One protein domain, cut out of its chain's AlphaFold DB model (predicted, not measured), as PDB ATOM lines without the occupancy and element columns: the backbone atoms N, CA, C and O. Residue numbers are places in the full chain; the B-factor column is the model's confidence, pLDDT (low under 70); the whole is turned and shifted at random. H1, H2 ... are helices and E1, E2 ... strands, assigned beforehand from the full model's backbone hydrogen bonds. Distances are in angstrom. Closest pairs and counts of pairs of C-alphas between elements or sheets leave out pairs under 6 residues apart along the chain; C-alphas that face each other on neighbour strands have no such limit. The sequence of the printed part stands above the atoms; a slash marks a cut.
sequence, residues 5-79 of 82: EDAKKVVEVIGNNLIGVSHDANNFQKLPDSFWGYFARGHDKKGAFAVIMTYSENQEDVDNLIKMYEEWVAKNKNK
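AT A GLANCE: This is residues 5 to 79 of the 82 residues of an uncharacterized protein of Nitrosopumilus sp (UniProt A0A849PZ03). A long two-stranded ribbon, the hairpin of E1 and E2, runs through the middle of an open, flat frame, with helix H1 on one side of it and helix H3 on the other, the two helices apart. H3 meets the ribbon near its own start, and its residues 66 to 79 stick out, as does the hairpin's turn, residues 43 to 48; little H2 lies between H1 and E1 along the chain. The 75 printed residues hold three named helices and two named strands in the order H1 H2 E1 E2 H3; the sheet, order E1 - E2, is antiparallel and the class is mixed, helices and strands. The whole is loose, with a radius of gyration of the C-alphas of 14.7 A and spans of 37 by 31 by 17 A.

IN THESE COORDINATES: E1, residues 35 to 43, is 27.4 A long from first to last C-alpha, and E2, residues 48 to 56, 26.9 A. H1, residues 5 to 22, is 25.9 A long and begins at C-alpha 5 (130.497, 117.078, 105.445). H2 is residues 25 to 28, 5.5 A. H3, residues 59 to 79, is 31.1 A long and ends at C-alpha 79 (139.978, 113.325, 129.669).

HOW THE PARTS SIT: E1 and E2 are antiparallel at 171 degrees, with N 38 and O 53 2.8 A apart, within hydrogen-bond range. The closest C-alphas of E2 and H3, Ser 56 and Val 62, are 6.8 A apart; those of E2 and H1, Val 51 and Ile 14, 7.7 A. H1 and E1 are near each other, with 6 pairs of C-alphas within 10 A. The closest C-alphas of H2 and E1, Phe 28 and Trp 36, are 6.3 A apart. Every O i to N i+4 pair is within hydrogen-bond range in H1, and 16 of 17 in H3; H2 is too short for one.

THE WHOLE: The C-alphas farthest apart, His 23 and Lys 79, are 41.0 A apart. The printed part has no cut and no long link. Residues 29 to 33 and residue 79 have pLDDT under 70.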
ATOM      1  N   GLU A   5     131.426 117.623 106.432       83.56
ATOM      2  CA  GLU A   5     130.497 117.078 105.445       83.56
ATOM      3  C   GLU A   5     129.757 115.842 105.974       83.56
ATOM      4  O   GLU A   5     128.575 115.670 105.673       83.56
ATOM      5  N   ASP A   6     130.408 115.018 106.797       78.62
ATOM      6  CA  ASP A   6     129.769 113.873 107.449       78.62
ATOM      7  C   ASP A   6     128.782 114.350 108.523       78.62
ATOM      8  O   ASP A   6     127.653 113.864 108.584       78.62
ATOM      9  N   ALA A   7     129.152 115.374 109.302       80.12
ATOM     10  CA  ALA A   7     128.250 115.989 110.278       80.12
ATOM     11  C   ALA A   7     126.995 116.584 109.614       80.12
ATOM     12  O   ALA A   7     125.884 116.380 110.102       80.12
ATOM     13  N   LYS A   8     127.147 117.262 108.466       84.44
ATOM     14  CA  LYS A   8     126.007 117.780 107.687       84.44
ATOM     15  C   LYS A   8     125.053 116.672 107.248       84.44
ATOM     16  O   LYS A   8     123.854 116.786 107.481       84.44
ATOM     17  N   LYS A   9     125.578 115.586 106.671       83.94
ATOM     18  CA  LYS A   9     124.762 114.442 106.229       83.94
ATOM     19  C   LYS A   9     124.001 113.802 107.384       83.94
ATOM     20  O   LYS A   9     122.834 113.459 107.229       83.94
ATOM     21  N   VAL A  10     124.643 113.659 108.546       80.44
ATOM     22  CA  VAL A  10     123.990 113.127 109.750       80.44
ATOM     23  C   VAL A  10     122.811 114.013 110.159       80.44
ATOM     24  O   VAL A  10     121.721 113.493 110.387       80.44
ATOM     25  N   VAL A  11     122.986 115.338 110.174       81.69
ATOM     26  CA  VAL A  11     121.904 116.287 110.497       81.69
ATOM     27  C   VAL A  11     120.758 116.219 109.481       81.69
ATOM     28  O   VAL A  11     119.598 116.182 109.884       81.69
ATOM     29  N   GLU A  12     121.054 116.148 108.182       84.56
ATOM     30  CA  GLU A  12     120.032 116.022 107.129       84.56
ATOM     31  C   GLU A  12     119.216 114.728 107.266       84.56
ATOM     32  O   GLU A  12     117.986 114.751 107.199       84.56
ATOM     33  N   VAL A  13     119.883 113.595 107.511       82.88
ATOM     34  CA  VAL A  13     119.221 112.299 107.735       82.88
ATOM     35  C   VAL A  13     118.342 112.341 108.985       82.88
ATOM     36  O   VAL A  13     117.213 111.849 108.961       82.88
ATOM     37  N   ILE A  14     118.827 112.954 110.068       82.88
ATOM     38  CA  ILE A  14     118.050 113.145 111.296       82.88
ATOM     39  C   ILE A  14     116.803 113.989 111.020       82.88
ATOM     40  O   ILE A  14     115.708 113.570 111.388       82.88
ATOM     41  N   GLY A  15     116.944 115.136 110.351       82.19
ATOM     42  CA  GLY A  15     115.824 116.026 110.040       82.19
ATOM     43  C   GLY A  15     114.738 115.331 109.220       82.19
ATOM     44  O   GLY A  15     113.563 115.383 109.578       82.19
ATOM     45  N   ASN A  16     115.133 114.589 108.183       83.88
ATOM     46  CA  ASN A  16     114.195 113.822 107.362       83.88
ATOM     47  C   ASN A  16     113.469 112.728 108.164       83.88
ATOM     48  O   ASN A  16     112.267 112.530 107.989       83.88
ATOM     49  N   ASN A  17     114.165 112.054 109.084       79.81
ATOM     50  CA  ASN A  17     113.536 111.075 109.971       79.81
ATOM     51  C   ASN A  17     112.561 111.731 110.960       79.81
ATOM     52  O   ASN A  17     111.489 111.182 111.201       79.81
ATOM     53  N   LEU A  18     112.888 112.911 111.498       80.44
ATOM     54  CA  LEU A  18     112.006 113.647 112.409       80.44
ATOM     55  C   LEU A  18     110.702 114.090 111.734       80.44
ATOM     56  O   LEU A  18     109.659 114.069 112.380       80.44
ATOM     57  N   ILE A  19     110.728 114.411 110.435       81.75
ATOM     58  CA  ILE A  19     109.499 114.654 109.662       81.75
ATOM     59  C   ILE A  19     108.610 113.403 109.681       81.75
ATOM     60  O   ILE A  19     107.413 113.503 109.933       81.75
ATOM     61  N   GLY A  20     109.186 112.212 109.491       78.62
ATOM     62  CA  GLY A  20     108.459 110.948 109.630       78.62
ATOM     63  C   GLY A  20     107.842 110.760 111.021       78.62
ATOM     64  O   GLY A  20     106.662 110.437 111.126       78.62
ATOM     65  N   VAL A  21     108.615 111.029 112.080       76.81
ATOM     66  CA  VAL A  21     108.162 110.952 113.484       76.81
ATOM     67  C   VAL A  21     107.009 111.922 113.750       76.81
ATOM     68  O   VAL A  21     106.068 111.557 114.452       76.81
ATOM     69  N   SER A  22     107.047 113.123 113.155       76.62
ATOM     70  CA  SER A  22     106.026 114.169 113.319       76.62
ATOM     71  C   SER A  22     104.619 113.751 112.874       76.62
ATOM     72  O   SER A  22     103.636 114.314 113.348       76.62
ATOM     73  N   HIS A  23     104.508 112.745 112.000       83.81
ATOM     74  CA  HIS A  23     103.221 112.250 111.513       83.81
ATOM     75  C   HIS A  23     102.497 111.309 112.490       83.81
ATOM     76  O   HIS A  23     101.316 111.037 112.284       83.81
ATOM     77  N   ASP A  24     103.161 110.825 113.546       80.81
ATOM     78  CA  ASP A  24     102.536 110.008 114.591       80.81
ATOM     79  C   ASP A  24     102.478 110.783 115.911       80.81
ATOM     80  O   ASP A  24     103.474 110.957 116.616       80.81
ATOM     81  N   ALA A  25     101.272 111.239 116.252       72.06
ATOM     82  CA  ALA A  25     101.004 112.027 117.451       72.06
ATOM     83  C   ALA A  25     101.323 111.282 118.761       72.06
ATOM     84  O   ALA A  25     101.549 111.927 119.786       72.06
ATOM     85  N   ASN A  26     101.388 109.943 118.752       77.25
ATOM     86  CA  ASN A  26     101.749 109.173 119.945       77.25
ATOM     87  C   ASN A  26     103.208 109.391 120.368       77.25
ATOM     88  O   ASN A  26     103.527 109.207 121.540       77.25
ATOM     89  N   ASN A  27     104.074 109.843 119.453       74.19
ATOM     90  CA  ASN A  27     105.462 110.197 119.764       74.19
ATOM     91  C   ASN A  27     105.586 111.466 120.623       74.19
ATOM     92  O   ASN A  27     106.673 111.754 121.121       74.19
ATOM     93  N   PHE A  28     104.496 112.222 120.790       73.25
ATOM     94  CA  PHE A  28     104.479 113.541 121.429       73.25
ATOM     95  C   PHE A  28     103.429 113.647 122.533       73.25
ATOM     96  O   PHE A  28     102.884 114.725 122.777       73.25
ATOM     97  N   GLN A  29     103.107 112.533 123.193       67.81
ATOM     98  CA  GLN A  29     102.190 112.572 124.328       67.81
ATOM     99  C   GLN A  29     102.726 113.530 125.397       67.81
ATOM    100  O   GLN A  29     103.859 113.402 125.862       67.81
ATOM    101  N   LYS A  30     101.895 114.517 125.747       67.19
ATOM    102  CA  LYS A  30     102.195 115.511 126.777       67.19
ATOM    103  C   LYS A  30     102.400 114.779 128.105       67.19
ATOM    104  O   LYS A  30     101.565 113.947 128.473       67.19
ATOM    105  N   LEU A  31     103.487 115.070 128.814       66.69
ATOM    106  CA  LEU A  31     103.601 114.658 130.211       66.69
ATOM    107  C   LEU A  31     102.622 115.502 131.066       66.69
ATOM    108  O   LEU A  31     102.009 116.442 130.558       66.69
ATOM    109  N   PRO A  32     102.359 115.150 132.335       64.44
ATOM    110  CA  PRO A  32     101.532 115.983 133.223       64.44
ATOM    111  C   PRO A  32     102.077 117.415 133.376       64.44
ATOM    112  O   PRO A  32     101.334 118.377 133.562       64.44
ATOM    113  N   ASP A  33     103.391 117.516 133.279       62.22
ATOM    114  CA  ASP A  33     104.235 118.684 133.159       62.22
ATOM    115  C   ASP A  33     104.062 119.268 131.746       62.22
ATOM    116  O   ASP A  33     103.868 118.540 130.776       62.22
ATOM    117  N   SER A  34     104.183 120.579 131.558       76.50
ATOM    118  CA  SER A  34     104.130 121.227 130.234       76.50
ATOM    119  C   SER A  34     105.299 120.869 129.292       76.50
ATOM    120  O   SER A  34     105.565 121.564 128.309       76.50
ATOM    121  N   PHE A  35     105.972 119.761 129.584       81.81
ATOM    122  CA  PHE A  35     107.117 119.192 128.917       81.81
ATOM    123  C   PHE A  35     106.692 118.009 128.038       81.81
ATOM    124  O   PHE A  35     105.933 117.125 128.442       81.81
ATOM    125  N   TRP A  36     107.254 117.938 126.839       85.38
ATOM    126  CA  TRP A  36     107.326 116.696 126.084       85.38
ATOM    127  C   TRP A  36     108.694 116.580 125.421       85.38
ATOM    128  O   TRP A  36     109.348 117.568 125.084       85.38
ATOM    129  N   GLY A  37     109.135 115.343 125.222       80.12
ATOM    130  CA  GLY A  37     110.410 115.061 124.591       80.12
ATOM    131  C   GLY A  37     110.332 113.840 123.695       80.12
ATOM    132  O   GLY A  37     109.564 112.913 123.934       80.12
ATOM    133  N   TYR A  38     111.166 113.843 122.669       82.19
ATOM    134  CA  TYR A  38     111.425 112.716 121.796       82.19
ATOM    135  C   TYR A  38     112.923 112.442 121.804       82.19
ATOM    136  O   TYR A  38     113.734 113.363 121.696       82.19
ATOM    137  N   PHE A  39     113.316 111.175 121.888       83.94
ATOM    138  CA  PHE A  39     114.702 110.800 121.664       83.94
ATOM    139  C   PHE A  39     114.800 109.631 120.695       83.94
ATOM    140  O   PHE A  39     113.994 108.704 120.715       83.94
ATOM    141  N   ALA A  40     115.837 109.663 119.870       81.56
ATOM    142  CA  ALA A  40     116.191 108.585 118.966       81.56
ATOM    143  C   ALA A  40     117.660 108.227 119.144       81.56
ATOM    144  O   ALA A  40     118.492 109.065 119.497       81.56
ATOM    145  N   ARG A  41     117.989 106.970 118.870       85.50
ATOM    146  CA  ARG A  41     119.366 106.485 118.814       85.50
ATOM    147  C   ARG A  41     119.533 105.678 117.541       85.50
ATOM    148  O   ARG A  41     118.616 104.971 117.133       85.50
ATOM    149  N   GLY A  42     120.704 105.770 116.937       80.94
ATOM    150  CA  GLY A  42     121.049 105.001 115.754       80.94
ATOM    151  C   GLY A  42     122.541 104.730 115.693       80.94
ATOM    152  O   GLY A  42     123.318 105.208 116.518       80.94
ATOM    153  N   HIS A  43     122.938 103.917 114.728       83.94
ATOM    154  CA  HIS A  43     124.334 103.590 114.487       83.94
ATOM    155  C   HIS A  43     124.555 103.291 113.009       83.94
ATOM    156  O   HIS A  43     123.624 102.923 112.291       83.94
ATOM    157  N   ASP A  44     125.794 103.451 112.567       79.19
ATOM    158  CA  ASP A  44     126.278 102.982 111.278       79.19
ATOM    159  C   ASP A  44     127.524 102.096 111.482       79.19
ATOM    160  O   ASP A  44     127.821 101.648 112.590       79.19
ATOM    161  N   LYS A  45     128.264 101.803 110.406       79.06
ATOM    162  CA  LYS A  45     129.493 100.993 110.489       79.06
ATOM    163  C   LYS A  45     130.663 101.708 111.180       79.06
ATOM    164  O   LYS A  45     131.654 101.052 111.491       79.06
ATOM    165  N   LYS A  46     130.601 103.030 111.346       81.50
ATOM    166  CA  LYS A  46     131.694 103.880 111.836       81.50
ATOM    167  C   LYS A  46     131.427 104.456 113.228       81.50
ATOM    168  O   LYS A  46     132.385 104.848 113.890       81.50
ATOM    169  N   GLY A  47     130.178 104.513 113.681       82.31
ATOM    170  CA  GLY A  47     129.836 105.066 114.984       82.31
ATOM    171  C   GLY A  47     128.355 104.986 115.338       82.31
ATOM    172  O   GLY A  47     127.547 104.345 114.669       82.31
ATOM    173  N   ALA A  48     128.010 105.651 116.436       86.31
ATOM    174  CA  ALA A  48     126.650 105.772 116.939       86.31
ATOM    175  C   ALA A  48     126.242 107.245 117.019       86.31
ATOM    176  O   ALA A  48     127.087 108.122 117.196       86.31
ATOM    177  N   PHE A  49     124.941 107.508 116.915       83.69
ATOM    178  CA  PHE A  49     124.366 108.838 117.079       83.69
ATOM    179  C   PHE A  49     123.131 108.794 117.980       83.69
ATOM    180  O   PHE A  49     122.455 107.769 118.111       83.69
ATOM    181  N   ALA A  50     122.824 109.935 118.584       86.19
ATOM    182  CA  ALA A  50     121.605 110.150 119.343       86.19
ATOM    183  C   ALA A  50     121.008 111.515 118.992       86.19
ATOM    184  O   ALA A  50     121.731 112.456 118.670       86.19
ATOM    185  N   VAL A  51     119.686 111.599 119.065       84.94
ATOM    186  CA  VAL A  51     118.903 112.824 118.903       84.94
ATOM    187  C   VAL A  51     118.045 112.962 120.139       84.94
ATOM    188  O   VAL A  51     117.403 111.995 120.545       84.94
ATOM    189  N   ILE A  52     118.029 114.154 120.719       86.88
ATOM    190  CA  ILE A  52     117.096 114.531 121.774       86.88
ATOM    191  C   ILE A  52     116.402 115.795 121.277       86.88
ATOM    192  O   ILE A  52     117.059 116.786 120.970       86.88
ATOM    193  N   MET A  53     115.084 115.731 121.148       85.06
ATOM    194  CA  MET A  53     114.217 116.850 120.819       85.06
ATOM    195  C   MET A  53     113.319 117.086 122.021       85.06
ATOM    196  O   MET A  53     112.726 116.148 122.546       85.06
ATOM    197  N   THR A  54     113.239 118.327 122.470       87.06
ATOM    198  CA  THR A  54     112.487 118.682 123.665       87.06
ATOM    199  C   THR A  54     111.670 119.929 123.401       87.06
ATOM    200  O   THR A  54     112.102 120.821 122.671       87.06
ATOM    201  N   TYR A  55     110.508 119.994 124.026       86.25
ATOM    202  CA  TYR A  55     109.695 121.189 124.129       86.25
ATOM    203  C   TYR A  55     109.218 121.295 125.570       86.25
ATOM    204  O   TYR A  55     108.758 120.315 126.153       86.25
ATOM    205  N   SER A  56     109.302 122.492 126.125       88.06
ATOM    206  CA  SER A  56     108.641 122.820 127.377       88.06
ATOM    207  C   SER A  56     108.006 124.194 127.253       88.06
ATOM    208  O   SER A  56     108.554 125.079 126.594       88.06
ATOM    209  N   GLU A  57     106.856 124.379 127.897       88.62
ATOM    210  CA  GLU A  57     106.298 125.719 128.113       88.62
ATOM    211  C   GLU A  57     107.109 126.498 129.177       88.62
ATOM    212  O   GLU A  57     106.943 127.710 129.298       88.62
ATOM    213  N   ASN A  58     108.003 125.829 129.921       90.12
ATOM    214  CA  ASN A  58     108.968 126.440 130.833       90.12
ATOM    215  C   ASN A  58     110.392 126.385 130.251       90.12
ATOM    216  O   ASN A  58     110.971 125.314 130.068       90.12
ATOM    217  N   GLN A  59     110.987 127.554 130.007       89.56
ATOM    218  CA  GLN A  59     112.339 127.663 129.453       89.56
ATOM    219  C   GLN A  59     113.403 126.986 130.337       89.56
ATOM    220  O   GLN A  59     114.343 126.390 129.810       89.56
ATOM    221  N   GLU A  60     113.233 127.017 131.662       92.56
ATOM    222  CA  GLU A  60     114.208 126.463 132.610       92.56
ATOM    223  C   GLU A  60     114.435 124.954 132.410       92.56
ATOM    224  O   GLU A  60     115.556 124.465 132.568       92.56
ATOM    225  N   ASP A  61     113.410 124.209 131.987       89.44
ATOM    226  CA  ASP A  61     113.535 122.771 131.722       89.44
ATOM    227  C   ASP A  61     114.502 122.494 130.561       89.44
ATOM    228  O   ASP A  61     115.304 121.557 130.608       89.44
ATOM    229  N   VAL A  62     114.450 123.333 129.520       91.00
ATOM    230  CA  VAL A  62     115.330 123.232 128.348       91.00
ATOM    231  C   VAL A  62     116.750 123.657 128.714       91.00
ATOM    232  O   VAL A  62     117.704 122.961 128.362       91.00
ATOM    233  N   ASP A  63     116.892 124.750 129.466       93.56
ATOM    234  CA  ASP A  63     118.192 125.263 129.912       93.56
ATOM    235  C   ASP A  63     118.929 124.227 130.778       93.56
ATOM    236  O   ASP A  63     120.122 123.973 130.585       93.56
ATOM    237  N   ASN A  64     118.209 123.551 131.678       92.94
ATOM    238  CA  ASN A  64     118.766 122.484 132.509       92.94
ATOM    239  C   ASN A  64     119.242 121.282 131.679       92.94
ATOM    240  O   ASN A  64     120.327 120.749 131.936       92.94
ATOM    241  N   LEU A  65     118.482 120.874 130.657       91.00
ATOM    242  CA  LEU A  65     118.880 119.782 129.765       91.00
ATOM    243  C   LEU A  65     120.144 120.132 128.962       91.00
ATOM    244  O   LEU A  65     121.049 119.302 128.836       91.00
ATOM    245  N   ILE A  66     120.231 121.363 128.450       93.69
ATOM    246  CA  ILE A  66     121.416 121.857 127.732       93.69
ATOM    247  C   ILE A  66     122.627 121.875 128.665       93.69
ATOM    248  O   ILE A  66     123.679 121.339 128.312       93.69
ATOM    249  N   LYS A  67     122.465 122.394 129.885       96.00
ATOM    250  CA  LYS A  67     123.534 122.447 130.884       96.00
ATOM    251  C   LYS A  67     124.096 121.060 131.207       96.00
ATOM    252  O   LYS A  67     125.312 120.895 131.273       96.00
ATOM    253  N   MET A  68     123.242 120.040 131.342       94.38
ATOM    254  CA  MET A  68     123.694 118.654 131.541       94.38
ATOM    255  C   MET A  68     124.603 118.166 130.402       94.38
ATOM    256  O   MET A  68     125.608 117.493 130.653       94.38
ATOM    257  N   TYR A  69     124.267 118.502 129.154       92.50
ATOM    258  CA  TYR A  69     125.094 118.162 127.997       92.50
ATOM    259  C   TYR A  69     126.424 118.927 128.003       92.50
ATOM    260  O   TYR A  69     127.479 118.314 127.826       92.50
ATOM    261  N   GLU A  70     126.404 120.234 128.261       93.81
ATOM    262  CA  GLU A  70     127.614 121.062 128.338       93.81
ATOM    263  C   GLU A  70     128.586 120.570 129.418       93.81
ATOM    264  O   GLU A  70     129.786 120.435 129.162       93.81
ATOM    265  N   GLU A  71     128.076 120.219 130.601       95.75
ATOM    266  CA  GLU A  71     128.878 119.649 131.686       95.75
ATOM    267  C   GLU A  71     129.497 118.302 131.298       95.75
ATOM    268  O   GLU A  71     130.664 118.035 131.608       95.75
ATOM    269  N   TRP A  72     128.742 117.440 130.610       94.12
ATOM    270  CA  TRP A  72     129.269 116.176 130.098       94.12
ATOM    271  C   TRP A  72     130.375 116.411 129.061       94.12
ATOM    272  O   TRP A  72     131.425 115.769 129.138       94.12
ATOM    273  N   VAL A  73     130.195 117.361 128.137       91.56
ATOM    274  CA  VAL A  73     131.221 117.727 127.148       91.56
ATOM    275  C   VAL A  73     132.482 118.240 127.840       91.56
ATOM    276  O   VAL A  73     133.575 117.767 127.530       91.56
ATOM    277  N   ALA A  74     132.352 119.159 128.799       94.12
ATOM    278  CA  ALA A  74     133.486 119.708 129.542       94.12
ATOM    279  C   ALA A  74     134.279 118.610 130.272       94.12
ATOM    280  O   ALA A  74     135.505 118.557 130.177       94.12
ATOM    281  N   LYS A  75     133.579 117.674 130.931       94.12
ATOM    282  CA  LYS A  75     134.203 116.538 131.630       94.12
ATOM    283  C   LYS A  75     134.985 115.615 130.699       94.12
ATOM    284  O   LYS A  75     136.008 115.085 131.114       94.12
ATOM    285  N   ASN A  76     134.507 115.380 129.478       90.56
ATOM    286  CA  ASN A  76     135.152 114.435 128.562       90.56
ATOM    287  C   ASN A  76     136.232 115.082 127.692       90.56
ATOM    288  O   ASN A  76     137.211 114.415 127.387       90.56
ATOM    289  N   LYS A  77     136.131 116.381 127.385       83.94
ATOM    290  CA  LYS A  77     137.239 117.120 126.756       83.94
ATOM    291  C   LYS A  77     138.495 117.116 127.626       83.94
ATOM    292  O   LYS A  77     139.592 116.976 127.106       83.94
ATOM    293  N   ASN A  78     138.335 117.195 128.946       72.81
ATOM    294  CA  ASN A  78     139.474 117.170 129.863       72.81
ATOM    295  C   ASN A  78     140.140 115.787 129.967       72.81
ATOM    296  O   ASN A  78     141.312 115.727 130.320       72.81
ATOM    297  N   LYS A  79     139.444 114.697 129.612       61.25
ATOM    298  CA  LYS A  79     139.978 113.325 129.669       61.25
ATOM    299  C   LYS A  79     140.888 112.950 128.502       61.25
ATOM    300  O   LYS A  79     141.597 111.963 128.609       61.25
TER     301      LYS A  79